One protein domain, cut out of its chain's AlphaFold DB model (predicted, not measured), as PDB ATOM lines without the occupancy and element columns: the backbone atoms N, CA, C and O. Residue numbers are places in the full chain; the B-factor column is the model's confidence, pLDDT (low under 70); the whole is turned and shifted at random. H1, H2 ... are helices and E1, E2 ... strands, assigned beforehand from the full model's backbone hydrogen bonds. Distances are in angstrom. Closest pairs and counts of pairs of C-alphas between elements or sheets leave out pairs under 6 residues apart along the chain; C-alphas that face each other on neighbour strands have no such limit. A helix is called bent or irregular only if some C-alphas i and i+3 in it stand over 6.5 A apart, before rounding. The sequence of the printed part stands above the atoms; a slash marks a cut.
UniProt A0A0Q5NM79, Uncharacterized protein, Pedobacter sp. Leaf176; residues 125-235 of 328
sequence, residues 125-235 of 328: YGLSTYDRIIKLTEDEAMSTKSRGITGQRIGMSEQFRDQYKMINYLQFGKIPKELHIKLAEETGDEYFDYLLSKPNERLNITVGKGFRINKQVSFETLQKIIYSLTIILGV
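What this domain is: This is residues 125 to 235 of the 328 residues of an uncharacterized protein of Pedobacter sp. Leaf176 (UniProt A0A0Q5NM79). What does the model look like at first sight? A twisted sheet of five strands makes a bent slab, with H1 and the short H2 over one of its faces. H3 and H4 pair side by side at one end of the long axis, and the loop of the E1 and E2 hairpin reaches to the other end. What are the counts and the size? The 111 printed residues, mixed in class, hold four named helices and five strands in the order H1 E1 E2 H2 E3 H3 E4 E5 H4, and the antiparallel sheet runs E2 E1 E3 E4 E5. The whole is compact, with a radius of gyration of the C-alphas of 14.4 A, yet elongated, spanning 47 by 26 by 24 A.

Where its parts are: Where are the strands? E1 is residues 140 to 148, 20.7 A long, from C-alpha 140 at (52.561, 4.272, -45.540), and E3 is residues 174 to 182, 20.1 A. E2 is residues 156 to 159, E4 204 to 207 and E5 211 to 213. Where are the helices? H1 is residues 125 to 133, 13.2 A, from C-alpha 125 at (35.760, -1.234, -36.317); H2 is 166 to 169 and H3 185 to 195, 11.9 A. H4 is residues 219 to 234, 23.3 A, ending at C-alpha 234 at (29.414, 8.542, -42.208).

How they stand to each other: How is the sheet joined? N 145 and O 178 of E1 and E3 are 2.8 A apart, N 144 and O 158 of E1 and E2 2.9 A, N 179 and O 207 of E3 and E4 2.8 A, and N 206 and O 212 of E4 and E5 2.8 A, each within hydrogen-bond range. E1 bends by 71 degrees at residue 143 and E3 by 81 degrees at residue 177. E2, H2 and E3 form a split strand-helix-strand unit, two strands running the same way with E1 between them, and its crossover is right-handed. What is on the sheet? H1 and H2 are on the same face, at heights over the sheet of 8.5 A and 9.1 A; the closest C-alphas of H1 and E5, Gly 126 and Phe 211, are 4.5 A apart, and those of H2 and E1, Met 166 and Glu 140, 5.7 A. How do the other helices stand? H3 and H4 touch at a shallow tilt of 32 degrees, opposite ways, the closest C-alphas being those of Tyr 191 and Ser 228, 5.7 A. H4 touches H1 with residues 229 to 233 alone, closest at C-alphas 233 and 129, 6.1 A. Are the helix backbones even? Every O i to N i+4 pair is within hydrogen-bond range in H4, but 3 of 5 in H1 and 4 of 7 in H3, which is irregular, with C-alphas 191 and 194 8.6 A apart; H2 is too short for such a pair.

The domain as a whole: How far does it reach? The two C-alphas farthest apart, those of Gln 152 and Glu 220, are 47.2 A apart; the printed part has no cut and no long link. Where is confidence low? The mean pLDDT of the printed part is 87.4, and residues 148 to 155, 162 and 171 to 173 are under 70.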
ATOM      1  N   TYR A 125      35.946  -2.682 -36.409       94.38
ATOM      2  CA  TYR A 125      35.760  -1.234 -36.317       94.38
ATOM      3  C   TYR A 125      36.964  -0.428 -36.805       94.38
ATOM      4  O   TYR A 125      36.815   0.393 -37.706       94.38
ATOM      5  N   GLY A 126      38.156  -0.667 -36.255       94.94
ATOM      6  CA  GLY A 126      39.338   0.118 -36.604       94.94
ATOM      7  C   GLY A 126      39.682   0.020 -38.089       94.94
ATOM      8  O   GLY A 126      39.879   1.045 -38.737       94.94
ATOM      9  N   LEU A 127      39.698  -1.201 -38.632       92.88
ATOM     10  CA  LEU A 127      39.968  -1.446 -40.054       92.88
ATOM     11  C   LEU A 127      38.885  -0.833 -40.949       92.88
ATOM     12  O   LEU A 127      39.211  -0.098 -41.871       92.88
ATOM     13  N   SER A 128      37.609  -1.065 -40.633       92.06
ATOM     14  CA  SER A 128      36.458  -0.541 -41.390       92.06
ATOM     15  C   SER A 128      36.345   0.987 -41.362       92.06
ATOM     16  O   SER A 128      35.777   1.586 -42.269       92.06
ATOM     17  N   THR A 129      36.873   1.628 -40.317       95.50
ATOM     18  CA  THR A 129      36.929   3.091 -40.206       95.50
ATOM     19  C   THR A 129      38.058   3.641 -41.064       95.50
ATOM     20  O   THR A 129      37.867   4.619 -41.777       95.50
ATOM     21  N   TYR A 130      39.226   2.998 -41.032       95.38
ATOM     22  CA  TYR A 130      40.353   3.386 -41.875       95.38
ATOM     23  C   TYR A 130      40.077   3.180 -43.368       95.38
ATOM     24  O   TYR A 130      40.416   4.048 -44.165       95.38
ATOM     25  N   ASP A 131      39.404   2.092 -43.741       92.88
ATOM     26  CA  ASP A 131      39.034   1.799 -45.131       92.88
ATOM     27  C   ASP A 131      38.216   2.925 -45.793       92.88
ATOM     28  O   ASP A 131      38.287   3.121 -46.999       92.88
ATOM     29  N   ARG A 132      37.495   3.735 -45.010       94.62
ATOM     30  CA  ARG A 132      36.727   4.886 -45.519       94.62
ATOM     31  C   ARG A 132      37.610   6.062 -45.934       94.62
ATOM     32  O   ARG A 132      37.230   6.827 -46.814       94.62
ATOM     33  N   ILE A 133      38.789   6.204 -45.328       95.12
ATOM     34  CA  ILE A 133      39.703   7.349 -45.517       95.12
ATOM     35  C   ILE A 133      41.048   6.965 -46.138       95.12
ATOM     36  O   ILE A 133      41.946   7.799 -46.221       95.12
ATOM     37  N   ILE A 134      41.201   5.708 -46.546       93.56
ATOM     38  CA  ILE A 134      42.445   5.176 -47.094       93.56
ATOM     39  C   ILE A 134      42.874   5.920 -48.366       93.56
ATOM     40  O   ILE A 134      42.057   6.265 -49.225       93.56
ATOM     41  N   LYS A 135      44.186   6.127 -48.497       93.88
ATOM     42  CA  LYS A 135      44.853   6.693 -49.673       93.88
ATOM     43  C   LYS A 135      45.999   5.776 -50.092       93.88
ATOM     44  O   LYS A 135      47.102   5.853 -49.560       93.88
ATOM     45  N   LEU A 136      45.730   4.842 -51.009       89.62
ATOM     46  CA  LEU A 136      46.625   3.707 -51.291       89.62
ATOM     47  C   LEU A 136      48.047   4.095 -51.715       89.62
ATOM     48  O   LEU A 136      49.000   3.376 -51.395       89.62
ATOM     49  N   THR A 137      48.196   5.192 -52.451       90.75
ATOM     50  CA  THR A 137      49.476   5.650 -53.002       90.75
ATOM     51  C   THR A 137      50.243   6.556 -52.041       90.75
ATOM     52  O   THR A 137      51.472   6.628 -52.100       90.75
ATOM     53  N   GLU A 138      49.549   7.199 -51.107       93.50
ATOM     54  CA  GLU A 138      50.101   8.197 -50.196       93.50
ATOM     55  C   GLU A 138      50.368   7.601 -48.810       93.50
ATOM     56  O   GLU A 138      51.439   7.849 -48.239       93.50
ATOM     57  N   ASP A 139      49.451   6.777 -48.298       93.19
ATOM     58  CA  ASP A 139      49.544   6.109 -47.000       93.19
ATOM     59  C   ASP A 139      50.728   5.142 -46.941       93.19
ATOM     60  O   ASP A 139      51.027   4.412 -47.889       93.19
ATOM     61  N   GLU A 140      51.393   5.117 -45.787       92.50
ATOM     62  CA  GLU A 140      52.561   4.272 -45.540       92.50
ATOM     63  C   GLU A 140      52.282   3.260 -44.430       92.50
ATOM     64  O   GLU A 140      51.991   3.635 -43.292       92.50
ATOM     65  N   ALA A 141      52.420   1.972 -44.743       91.06
ATOM     66  CA  ALA A 141      52.384   0.897 -43.763       91.06
ATOM     67  C   ALA A 141      53.743   0.787 -43.062       91.06
ATOM     68  O   ALA A 141      54.750   0.438 -43.671       91.06
ATOM     69  N   MET A 142      53.769   1.028 -41.754       89.19
ATOM     70  CA  MET A 142      54.947   0.787 -40.916       89.19
ATOM     71  C   MET A 142      55.043  -0.687 -40.517       89.19
ATOM     72  O   MET A 142      56.120  -1.283 -40.491       89.19
ATOM     73  N   SER A 143      53.901  -1.296 -40.210       87.69
ATOM     74  CA  SER A 143      53.801  -2.728 -39.964       87.69
ATOM     75  C   SER A 143      52.377  -3.219 -40.168       87.69
ATOM     76  O   SER A 143      51.411  -2.464 -40.041       87.69
ATOM     77  N   THR A 144      52.242  -4.502 -40.481       86.56
ATOM     78  CA  THR A 144      50.945  -5.154 -40.629       86.56
ATOM     79  C   THR A 144      50.931  -6.483 -39.895       86.56
ATOM     80  O   THR A 144      51.938  -7.184 -39.808       86.56
ATOM     81  N   LYS A 145      49.764  -6.848 -39.375       83.25
ATOM     82  CA  LYS A 145      49.433  -8.216 -38.993       83.25
ATOM     83  C   LYS A 145      48.307  -8.674 -39.888       83.25
ATOM     84  O   LYS A 145      47.272  -8.018 -39.963       83.25
ATOM     85  N   SER A 146      48.490  -9.807 -40.543       79.38
ATOM     86  CA  SER A 146      47.504 -10.381 -41.449       79.38
ATOM     87  C   SER A 146      47.328 -11.873 -41.211       79.38
ATOM     88  O   SER A 146      48.167 -12.536 -40.599       79.38
ATOM     89  N   ARG A 147      46.197 -12.396 -41.676       74.44
ATOM     90  CA  ARG A 147      45.970 -13.827 -41.864       74.44
ATOM     91  C   ARG A 147      46.044 -14.118 -43.358       74.44
ATOM     92  O   ARG A 147      45.339 -13.478 -44.135       74.44
ATOM     93  N   GLY A 148      46.876 -15.080 -43.740       64.19
ATOM     94  CA  GLY A 148      46.845 -15.649 -45.082       64.19
ATOM     95  C   GLY A 148      45.655 -16.595 -45.216       64.19
ATOM     96  O   GLY A 148      45.377 -17.376 -44.307       64.19
ATOM     97  N   ILE A 149      44.936 -16.501 -46.328       60.19
ATOM     98  CA  ILE A 149      43.895 -17.465 -46.719       60.19
ATOM     99  C   ILE A 149      44.491 -18.532 -47.638       60.19
ATOM    100  O   ILE A 149      44.058 -19.679 -47.621       60.19
ATOM    101  N   THR A 150      45.513 -18.169 -48.414       55.53
ATOM    102  CA  THR A 150      46.187 -19.051 -49.366       55.53
ATOM    103  C   THR A 150      47.668 -19.198 -49.019       55.53
ATOM    104  O   THR A 150      48.334 -18.207 -48.719       55.53
ATOM    105  N   GLY A 151      48.205 -20.416 -49.118       52.19
ATOM    106  CA  GLY A 151      49.618 -20.722 -48.858       52.19
ATOM    107  C   GLY A 151      49.880 -21.367 -47.491       52.19
ATOM    108  O   GLY A 151      48.960 -21.641 -46.731       52.19
ATOM    109  N   GLN A 152      51.153 -21.641 -47.185       49.53
ATOM    110  CA  GLN A 152      51.568 -22.377 -45.975       49.53
ATOM    111  C   GLN A 152      51.606 -21.529 -44.685       49.53
ATOM    112  O   GLN A 152      51.981 -22.047 -43.642       49.53
ATOM    113  N   ARG A 153      51.270 -20.228 -44.729       54.62
ATOM    114  CA  ARG A 153      51.404 -19.303 -43.585       54.62
ATOM    115  C   ARG A 153      50.049 -18.743 -43.152       54.62
ATOM    116  O   ARG A 153      49.381 -18.063 -43.926       54.62
ATOM    117  N   ILE A 154      49.671 -18.990 -41.896       56.81
ATOM    118  CA  ILE A 154      48.325 -18.719 -41.348       56.81
ATOM    119  C   ILE A 154      48.230 -17.358 -40.652       56.81
ATOM    120  O   ILE A 154      47.166 -16.732 -40.629       56.81
ATOM    121  N   GLY A 155      49.343 -16.873 -40.108       64.62
ATOM    122  CA  GLY A 155      49.487 -15.542 -39.536       64.62
ATOM    123  C   GLY A 155      50.814 -14.939 -39.969       64.62
ATOM    124  O   GLY A 155      51.830 -15.625 -40.003       64.62
ATOM    125  N   MET A 156      50.811 -13.659 -40.327       74.25
ATOM    126  CA  MET A 156      52.024 -12.961 -40.730       74.25
ATOM    127  C   MET A 156      52.078 -11.592 -40.069       74.25
ATOM    128  O   MET A 156      51.098 -10.850 -40.096       74.25
ATOM    129  N   SER A 157      53.220 -11.278 -39.461       78.94
ATOM    130  CA  SER A 157      53.532  -9.952 -38.940       78.94
ATOM    131  C   SER A 157      54.700  -9.401 -39.743       78.94
ATOM    132  O   SER A 157      55.796  -9.951 -39.690       78.94
ATOM    133  N   GLU A 158      54.467  -8.327 -40.486       83.12
ATOM    134  CA  GLU A 158      55.461  -7.692 -41.349       83.12
ATOM    135  C   GLU A 158      55.815  -6.326 -40.755       83.12
ATOM    136  O   GLU A 158      54.929  -5.571 -40.357       83.12
ATOM    137  N   GLN A 159      57.106  -6.017 -40.653       82.88
ATOM    138  CA  GLN A 159      57.604  -4.685 -40.311       82.88
ATOM    139  C   GLN A 159      58.388  -4.160 -41.504       82.88
ATOM    140  O   GLN A 159      59.250  -4.863 -42.035       82.88
ATOM    141  N   PHE A 160      58.103  -2.929 -41.909       86.12
ATOM    142  CA  PHE A 160      58.722  -2.317 -43.075       86.12
ATOM    143  C   PHE A 160      59.734  -1.271 -42.613       86.12
ATOM    144  O   PHE A 160      59.478  -0.510 -41.682       86.12
ATOM    145  N   ARG A 161      60.921  -1.275 -43.230       70.56
ATOM    146  CA  ARG A 161      62.005  -0.340 -42.888       70.56
ATOM    147  C   ARG A 161      61.936   0.982 -43.664       70.56
ATOM    148  O   ARG A 161      62.594   1.928 -43.251       70.56
ATOM    149  N   ASP A 162      61.093   1.062 -44.696       68.06
ATOM    150  CA  ASP A 162      60.987   2.194 -45.628       68.06
ATOM    151  C   ASP A 162      59.524   2.637 -45.832       68.06
ATOM    152  O   ASP A 162      58.615   2.013 -45.285       68.06
ATOM    153  N   GLN A 163      59.302   3.702 -46.621       77.62
ATOM    154  CA  GLN A 163      57.996   4.277 -47.014       77.62
ATOM    155  C   GLN A 163      57.132   3.292 -47.829       77.62
ATOM    156  O   GLN A 163      56.812   3.511 -49.000       77.62
ATOM    157  N   TYR A 164      56.776   2.165 -47.224       85.81
ATOM    158  CA  TYR A 164      56.054   1.088 -47.872       85.81
ATOM    159  C   TYR A 164      54.602   1.503 -48.081       85.81
ATOM    160  O   TYR A 164      53.811   1.555 -47.140       85.81
ATOM    161  N   LYS A 165      54.262   1.843 -49.323       89.69
ATOM    162  CA  LYS A 165      52.924   2.319 -49.666       89.69
ATOM    163  C   LYS A 165      51.864   1.243 -49.470       89.69
ATOM    164  O   LYS A 165      52.112   0.065 -49.737       89.69
ATOM    165  N   MET A 166      50.669   1.658 -49.059       88.25
ATOM    166  CA  MET A 166      49.539   0.749 -48.842       88.25
ATOM    167  C   MET A 166      49.165  -0.048 -50.096       88.25
ATOM    168  O   MET A 166      48.837  -1.226 -49.981       88.25
ATOM    169  N   ILE A 167      49.312   0.528 -51.294       85.62
ATOM    170  CA  ILE A 167      49.092  -0.183 -52.565       85.62
ATOM    171  C   ILE A 167      49.959  -1.445 -52.703       85.62
ATOM    172  O   ILE A 167      49.522  -2.430 -53.288       85.62
ATOM    173  N   ASN A 168      51.162  -1.453 -52.122       81.69
ATOM    174  CA  ASN A 168      52.062  -2.606 -52.175       81.69
ATOM    175  C   ASN A 168      51.652  -3.702 -51.179       81.69
ATOM    176  O   ASN A 168      51.951  -4.878 -51.395       81.69
ATOM    177  N   TYR A 169      50.973  -3.318 -50.092       79.50
ATOM    178  CA  TYR A 169      50.480  -4.245 -49.075       79.50
ATOM    179  C   TYR A 169      49.283  -5.063 -49.566       79.50
ATOM    180  O   TYR A 169      49.173  -6.242 -49.216       79.50
ATOM    181  N   LEU A 170      48.401  -4.444 -50.359       73.94
ATOM    182  CA  LEU A 170      47.183  -5.066 -50.872       73.94
ATOM    183  C   LEU A 170      47.512  -6.209 -51.839       73.94
ATOM    184  O   LEU A 170      47.602  -6.044 -53.051       73.94
ATOM    185  N   GLN A 171      47.710  -7.395 -51.276       67.31
ATOM    186  CA  GLN A 171      47.937  -8.630 -52.011       67.31
ATOM    187  C   GLN A 171      46.716  -9.533 -51.881       67.31
ATOM    188  O   GLN A 171      46.160  -9.706 -50.792       67.31
ATOM    189  N   PHE A 172      46.329 -10.153 -52.996       59.16
ATOM    190  CA  PHE A 172      45.271 -11.156 -53.018       59.16
ATOM    191  C   PHE A 172      45.574 -12.282 -52.016       59.16
ATOM    192  O   PHE A 172      46.688 -12.803 -51.968       59.16
ATOM    193  N   GLY A 173      44.580 -12.650 -51.202       64.31
ATOM    194  CA  GLY A 173      44.696 -13.740 -50.226       64.31
ATOM    195  C   GLY A 173      45.183 -13.344 -48.825       64.31
ATOM    196  O   GLY A 173      45.320 -14.234 -47.983       64.31
ATOM    197  N   LYS A 174      45.409 -12.054 -48.531       74.81
ATOM    198  CA  LYS A 174      45.683 -11.559 -47.167       74.81
ATOM    199  C   LYS A 174      44.449 -10.865 -46.575       74.81
ATOM    200  O   LYS A 174      43.899  -9.965 -47.195       74.81
ATOM    201  N   ILE A 175      44.060 -11.234 -45.351       79.62
ATOM    202  CA  ILE A 175      43.101 -10.465 -44.538       79.62
ATOM    203  C   ILE A 175      43.881  -9.672 -43.482       79.62
ATOM    204  O   ILE A 175      44.534 -10.297 -42.633       79.62
ATOM    205  N   PRO A 176      43.818  -8.330 -43.467       84.00
ATOM    206  CA  PRO A 176      44.423  -7.538 -42.404       84.00
ATOM    207  C   PRO A 176      43.722  -7.787 -41.064       84.00
ATOM    208  O   PRO A 176      42.500  -7.855 -40.975       84.00
ATOM    209  N   LYS A 177      44.509  -7.914 -39.996       86.88
ATOM    210  CA  LYS A 177      44.039  -7.962 -38.601       86.88
ATOM    211  C   LYS A 177      44.392  -6.695 -37.836       86.88
ATOM    212  O   LYS A 177      43.636  -6.269 -36.967       86.88
ATOM    213  N   GLU A 178      45.561  -6.135 -38.121       92.31
ATOM    214  CA  GLU A 178      46.047  -4.898 -37.521       92.31
ATOM    215  C   GLU A 178      46.996  -4.212 -38.506       92.31
ATOM    216  O   GLU A 178      47.824  -4.878 -39.126       92.31
ATOM    217  N   LEU A 179      46.881  -2.899 -38.651       92.88
ATOM    218  CA  LEU A 179      47.737  -2.082 -39.500       92.88
ATOM    219  C   LEU A 179      48.279  -0.915 -38.678       92.88
ATOM    220  O   LEU A 179      47.526  -0.230 -37.982       92.88
ATOM    221  N   HIS A 180      49.579  -0.676 -38.776       94.81
ATOM    222  CA  HIS A 180      50.227   0.518 -38.251       94.81
ATOM    223  C   HIS A 180      50.582   1.408 -39.429       94.81
ATOM    224  O   HIS A 180      51.407   1.034 -40.262       94.81
ATOM    225  N   ILE A 181      49.938   2.567 -39.505       94.56
ATOM    226  CA  ILE A 181      49.890   3.373 -40.721       94.56
ATOM    227  C   ILE A 181      50.283   4.801 -40.395       94.56
ATOM    228  O   ILE A 181      49.910   5.342 -39.352       94.56
ATOM    229  N   LYS A 182      51.032   5.408 -41.303       95.19
ATOM    230  CA  LYS A 182      51.253   6.844 -41.358       95.19
ATOM    231  C   LYS A 182      50.333   7.410 -42.436       95.19
ATOM    232  O   LYS A 182      50.536   7.145 -43.622       95.19
ATOM    233  N   LEU A 183      49.300   8.132 -42.012       95.56
ATOM    234  CA  LEU A 183      48.259   8.671 -42.894       95.56
ATOM    235  C   LEU A 183      48.833   9.681 -43.882       95.56
ATOM    236  O   LEU A 183      49.796  10.371 -43.553       95.56
ATOM    237  N   ALA A 184      48.259   9.768 -45.077       95.06
ATOM    238  CA  ALA A 184      48.489  10.842 -46.031       95.06
ATOM    239  C   ALA A 184      48.308  12.213 -45.363       95.06
ATOM    240  O   ALA A 184      47.511  12.360 -44.435       95.06
ATOM    241  N   GLU A 185      49.069  13.206 -45.823       93.25
ATOM    242  CA  GLU A 185      49.017  14.569 -45.280       93.25
ATOM    243  C   GLU A 185      47.610  15.157 -45.420       93.25
ATOM    244  O   GLU A 185      47.015  15.524 -44.416       93.25
ATOM    245  N   GLU A 186      47.019  15.057 -46.615       92.94
ATOM    246  CA  GLU A 186      45.646  15.501 -46.894       92.94
ATOM    247  C   GLU A 186      44.615  14.888 -45.934       92.94
ATOM    248  O   GLU A 186      43.769  15.592 -45.394       92.94
ATOM    249  N   THR A 187      44.700  13.579 -45.667       93.44
ATOM    250  CA  THR A 187      43.793  12.892 -44.733       93.44
ATOM    251  C   THR A 187      44.023  13.336 -43.288       93.44
ATOM    252  O   THR A 187      43.080  13.436 -42.501       93.44
ATOM    253  N   GLY A 188      45.284  13.578 -42.919       93.31
ATOM    254  CA  GLY A 188      45.646  14.147 -41.627       93.31
ATOM    255  C   GLY A 188      45.048  15.537 -41.443       93.31
ATOM    256  O   GLY A 188      44.424  15.779 -40.416       93.31
ATOM    257  N   ASP A 189      45.179  16.402 -42.444       93.12
ATOM    258  CA  ASP A 189      44.668  17.774 -42.428       93.12
ATOM    259  C   ASP A 189      43.134  17.823 -42.460       93.12
ATOM    260  O   ASP A 189      42.521  18.626 -41.765       93.12
ATOM    261  N   GLU A 190      42.484  16.942 -43.219       94.62
ATOM    262  CA  GLU A 190      41.024  16.934 -43.345       94.62
ATOM    263  C   GLU A 190      40.324  16.513 -42.043       94.62
ATOM    264  O   GLU A 190      39.341  17.129 -41.631       94.62
ATOM    265  N   TYR A 191      40.822  15.464 -41.378       95.06
ATOM    266  CA  TYR A 191      40.127  14.856 -40.236       95.06
ATOM    267  C   TYR A 191      40.788  15.122 -38.881       95.06
ATOM    268  O   TYR A 191      40.133  14.977 -37.842       95.06
ATOM    269  N   PHE A 192      42.078  15.456 -38.864       95.38
ATOM    270  CA  PHE A 192      42.915  15.430 -37.665       95.38
ATOM    271  C   PHE A 192      43.915  16.600 -37.579       95.38
ATOM    272  O   PHE A 192      44.904  16.483 -36.850       95.38
ATOM    273  N   ASP A 193      43.667  17.729 -38.252       93.75
ATOM    274  CA  ASP A 193      44.539  18.920 -38.257       93.75
ATOM    275  C   ASP A 193      44.955  19.375 -36.849       93.75
ATOM    276  O   ASP A 193      46.119  19.666 -36.582       93.75
ATOM    277  N   TYR A 194      44.027  19.344 -35.895       93.75
ATOM    278  CA  TYR A 194      44.234  19.725 -34.499       93.75
ATOM    279  C   TYR A 194      45.201  18.801 -33.740       93.75
ATOM    280  O   TYR A 194      45.577  19.105 -32.605       93.75
ATOM    281  N   LEU A 195      45.583  17.660 -34.323       93.19
ATOM    282  CA  LEU A 195      46.634  16.782 -33.817       93.19
ATOM    283  C   LEU A 195      47.991  17.066 -34.450       93.19
ATOM    284  O   LEU A 195      48.977  16.525 -33.954       93.19
ATOM    285  N   LEU A 196      48.077  17.876 -35.500       91.25
ATOM    286  CA  LEU A 196      49.315  18.184 -36.205       91.25
ATOM    287  C   LEU A 196      49.915  19.468 -35.630       91.25
ATOM    288  O   LEU A 196      49.246  20.477 -35.437       91.25
ATOM    289  N   SER A 197      51.186  19.411 -35.245       85.06
ATOM    290  CA  SER A 197      51.887  20.511 -34.571       85.06
ATOM    291  C   SER A 197      52.984  21.120 -35.441       85.06
ATOM    292  O   SER A 197      53.463  22.211 -35.139       85.06
ATOM    293  N   LYS A 198      53.418  20.411 -36.488       86.69
ATOM    294  CA  LYS A 198      54.455  20.853 -37.424       86.69
ATOM    295  C   LYS A 198      53.943  20.784 -38.866       86.69
ATOM    296  O   LYS A 198      53.162  19.886 -39.171       86.69
ATOM    297  N   PRO A 199      54.433  21.666 -39.756       78.69
ATOM    298  CA  PRO A 199      54.177  21.534 -41.186       78.69
ATOM    299  C   PRO A 199      54.713  20.188 -41.695       78.69
ATOM    300  O   PRO A 199      55.794  19.755 -41.276       78.69
ATOM    301  N   ASN A 200      53.950  19.533 -42.571       82.00
ATOM    302  CA  ASN A 200      54.228  18.210 -43.136       82.00
ATOM    303  C   ASN A 200      54.306  17.075 -42.085       82.00
ATOM    304  O   ASN A 200      54.874  16.005 -42.341       82.00
ATOM    305  N   GLU A 201      53.787  17.289 -40.866       89.00
ATOM    306  CA  GLU A 201      53.618  16.213 -39.886       89.00
ATOM    307  C   GLU A 201      52.502  15.286 -40.360       89.00
ATOM    308  O   GLU A 201      51.369  15.701 -40.551       89.00
ATOM    309  N   ARG A 202      52.813  14.000 -40.508       91.81
ATOM    310  CA  ARG A 202      51.818  12.982 -40.850       91.81
ATOM    311  C   ARG A 202      51.449  12.176 -39.617       91.81
ATOM    312  O   ARG A 202      52.328  11.755 -38.857       91.81
ATOM    313  N   LEU A 203      50.153  11.940 -39.440       94.38
ATOM    314  CA  LEU A 203      49.628  11.257 -38.267       94.38
ATOM    315  C   LEU A 203      49.893   9.748 -38.328       94.38
ATOM    316  O   LEU A 203      49.554   9.078 -39.301       94.38
ATOM    317  N   ASN A 204      50.435   9.202 -37.240       95.06
ATOM    318  CA  ASN A 204      50.582   7.762 -37.061       95.06
ATOM    319  C   ASN A 204      49.362   7.188 -36.334       95.06
ATOM    320  O   ASN A 204      49.069   7.570 -35.196       95.06
ATOM    321  N   ILE A 205      48.712   6.203 -36.944       96.81
ATOM    322  CA  ILE A 205      47.579   5.476 -36.371       96.81
ATOM    323  C   ILE A 205      47.868   3.977 -36.297       96.81
ATOM    324  O   ILE A 205      48.716   3.438 -37.008       96.81
ATOM    325  N   THR A 206      47.163   3.297 -35.401       97.06
ATOM    326  CA  THR A 206      47.092   1.836 -35.360       97.06
ATOM    327  C   THR A 206      45.628   1.438 -35.441       97.06
ATOM    328  O   THR A 206      44.827   1.882 -34.617       97.06
ATOM    329  N   VAL A 207      45.281   0.598 -36.409       96.00
ATOM    330  CA  VAL A 207      43.902   0.178 -36.661       96.00
ATOM    331  C   VAL A 207      43.789  -1.337 -36.679       96.00
ATOM    332  O   VAL A 207      44.624  -2.027 -37.247       96.00
ATOM    333  N   GLY A 208      42.763  -1.858 -36.019       93.12
ATOM    334  CA  GLY A 208      42.493  -3.287 -35.877       93.12
ATOM    335  C   GLY A 208      41.098  -3.459 -35.289       93.12
ATOM    336  O   GLY A 208      40.125  -2.935 -35.825       93.12
ATOM    337  N   LYS A 209      41.014  -4.073 -34.104       93.00
ATOM    338  CA  LYS A 209      39.778  -4.090 -33.291       93.00
ATOM    339  C   LYS A 209      39.373  -2.713 -32.759       93.00
ATOM    340  O   LYS A 209      38.222  -2.501 -32.404       93.00
ATOM    341  N   GLY A 210      40.335  -1.806 -32.646       96.19
ATOM    342  CA  GLY A 210      40.136  -0.427 -32.217       96.19
ATOM    343  C   GLY A 210      40.837   0.533 -33.166       96.19
ATOM    344  O   GLY A 210      41.637   0.112 -34.007       96.19
ATOM    345  N   PHE A 211      40.532   1.813 -33.013       97.50
ATOM    346  CA  PHE A 211      41.204   2.913 -33.683       97.50
ATOM    347  C   PHE A 211      42.075   3.640 -32.657       97.50
ATOM    348  O   PHE A 211      41.570   4.276 -31.727       97.50
ATOM    349  N   ARG A 212      43.394   3.522 -32.795       96.94
ATOM    350  CA  ARG A 212      44.366   4.129 -31.886       96.94
ATOM    351  C   ARG A 212      45.140   5.223 -32.596       96.94
ATOM    352  O   ARG A 212      45.793   4.979 -33.605       96.94
ATOM    353  N   ILE A 213      45.147   6.403 -31.995       94.62
ATOM    354  CA  ILE A 213      45.987   7.520 -32.425       94.62
ATOM    355  C   ILE A 213      47.284   7.450 -31.632       94.62
ATOM    356  O   ILE A 213      47.261   7.515 -30.405       94.62
ATOM    357  N   ASN A 214      48.427   7.305 -32.306       93.62
ATOM    358  CA  ASN A 214      49.728   7.112 -31.655       93.62
ATOM    359  C   ASN A 214      50.340   8.449 -31.177       93.62
ATOM    360  O   ASN A 214      51.533   8.689 -31.347       93.62
ATOM    361  N   LYS A 215      49.523   9.319 -30.572       92.12
ATOM    362  CA  LYS A 215      49.912  10.609 -29.986       92.12
ATOM    363  C   LYS A 215      49.234  10.762 -28.626       92.12
ATOM    364  O   LYS A 215      48.143  10.241 -28.405       92.12
ATOM    365  N   GLN A 216      49.908  11.431 -27.694       93.00
ATOM    366  CA  GLN A 216      49.315  11.766 -26.402       93.00
ATOM    367  C   GLN A 216      48.315  12.910 -26.572       93.00
ATOM    368  O   GLN A 216      48.646  13.919 -27.192       93.00
ATOM    369  N   VAL A 217      47.122  12.771 -25.998       93.56
ATOM    370  CA  VAL A 217      46.030  13.739 -26.145       93.56
ATOM    371  C   VAL A 217      45.413  14.096 -24.798       93.56
ATOM    372  O   VAL A 217      45.375  13.267 -23.882       93.56
ATOM    373  N   SER A 218      44.934  15.336 -24.686       95.19
ATOM    374  CA  SER A 218      44.099  15.795 -23.572       95.19
ATOM    375  C   SER A 218      42.656  15.299 -23.726       95.19
ATOM    376  O   SER A 218      42.281  14.763 -24.771       95.19
ATOM    377  N   PHE A 219      41.822  15.509 -22.707       93.31
ATOM    378  CA  PHE A 219      40.399  15.175 -22.795       93.31
ATOM    379  C   PHE A 219      39.667  16.018 -23.853       93.31
ATOM    380  O   PHE A 219      38.871  15.474 -24.616       93.31
ATOM    381  N   GLU A 220      39.984  17.313 -23.985       93.19
ATOM    382  CA  GLU A 220      39.374  18.158 -25.023       93.19
ATOM    383  C   GLU A 220      39.744  17.669 -26.428       93.19
ATOM    384  O   GLU A 220      38.921  17.657 -27.340       93.19
ATOM    385  N   THR A 221      40.989  17.222 -26.597       94.88
ATOM    386  CA  THR A 221      41.477  16.676 -27.867       94.88
ATOM    387  C   THR A 221      40.833  15.323 -28.172       94.88
ATOM    388  O   THR A 221      40.451  15.062 -29.309       94.88
ATOM    389  N   LEU A 222      40.644  14.472 -27.158       95.31
ATOM    390  CA  LEU A 222      39.916  13.211 -27.292       95.31
ATOM    391  C   LEU A 222      38.478  13.430 -27.779       95.31
ATOM    392  O   LEU A 222      38.012  12.695 -28.644       95.31
ATOM    393  N   GLN A 223      37.789  14.450 -27.263       94.88
ATOM    394  CA  GLN A 223      36.445  14.794 -27.725       94.88
ATOM    395  C   GLN A 223      36.427  15.138 -29.223       94.88
ATOM    396  O   GLN A 223      35.549  14.665 -29.945       94.88
ATOM    397  N   LYS A 224      37.417  15.901 -29.708       95.50
ATOM    398  CA  LYS A 224      37.566  16.187 -31.145       95.50
ATOM    399  C   LYS A 224      37.804  14.914 -31.959       95.50
ATOM    400  O   LYS A 224      37.188  14.750 -33.003       95.50
ATOM    401  N   ILE A 225      38.605  13.978 -31.443       96.62
ATOM    402  CA  ILE A 225      38.841  12.675 -32.091       96.62
ATOM    403  C   ILE A 225      37.545  11.885 -32.241       96.62
ATOM    404  O   ILE A 225      37.274  11.363 -33.318       96.62
ATOM    405  N   ILE A 226      36.727  11.802 -31.188       96.38
ATOM    406  CA  ILE A 226      35.435  11.104 -31.252       96.38
ATOM    407  C   ILE A 226      34.521  11.738 -32.307       96.38
ATOM    408  O   ILE A 226      33.844  11.020 -33.047       96.38
ATOM    409  N   TYR A 227      34.532  13.067 -32.413       95.25
ATOM    410  CA  TYR A 227      33.786  13.780 -33.442       95.25
ATOM    411  C   TYR A 227      34.294  13.448 -34.855       95.25
ATOM    412  O   TYR A 227      33.502  13.006 -35.686       95.25
ATOM    413  N   SER A 228      35.607  13.540 -35.104       95.94
ATOM    414  CA  SER A 228      36.215  13.163 -36.391       95.94
ATOM    415  C   SER A 228      35.890  11.718 -36.779       95.94
ATOM    416  O   SER A 228      35.495  11.456 -37.909       95.94
ATOM    417  N   LEU A 229      35.986  10.768 -35.842       96.81
ATOM    418  CA  LEU A 229      35.661   9.360 -36.105       96.81
ATOM    419  C   LEU A 229      34.177   9.156 -36.425       96.81
ATOM    420  O   LEU A 229      33.845   8.327 -37.268       96.81
ATOM    421  N   THR A 230      33.284   9.925 -35.798       94.81
ATOM    422  CA  THR A 230      31.849   9.893 -36.119       94.81
ATOM    423  C   THR A 230      31.593  10.393 -37.542       94.81
ATOM    424  O   THR A 230      30.803   9.784 -38.258       94.81
ATOM    425  N   ILE A 231      32.297  11.445 -37.979       95.25
ATOM    426  CA  ILE A 231      32.235  11.931 -39.367       95.25
ATOM    427  C   ILE A 231      32.740  10.856 -40.332       95.25
ATOM    428  O   ILE A 231      32.048  10.527 -41.292       95.25
ATOM    429  N   ILE A 232      33.907  10.267 -40.055       96.50
ATOM    430  CA  ILE A 232      34.513   9.234 -40.907       96.50
ATOM    431  C   ILE A 232      33.581   8.031 -41.070       96.50
ATOM    432  O   ILE A 232      33.438   7.512 -42.173       96.50
ATOM    433  N   LEU A 233      32.899   7.598 -40.006       94.38
ATOM    434  CA  LEU A 233      31.920   6.510 -40.082       94.38
ATOM    435  C   LEU A 233      30.733   6.817 -41.011       94.38
ATOM    436  O   LEU A 233      30.115   5.880 -41.520       94.38
ATOM    437  N   GLY A 234      30.427   8.096 -41.250       92.06
ATOM    438  CA  GLY A 234      29.414   8.542 -42.208       92.06
ATOM    439  C   GLY A 234      29.874   8.530 -43.673       92.06
ATOM    440  O   GLY A 234      29.031   8.538 -44.568       92.06
ATOM    441  N   VAL A 235      31.183   8.478 -43.936       94.38
ATOM    442  CA  VAL A 235      31.754   8.376 -45.292       94.38
ATOM    443  C   VAL A 235      31.568   6.954 -45.816       94.38
ATOM    444  O   VAL A 235      31.746   6.005 -45.060       94.38
TER     445      VAL A 235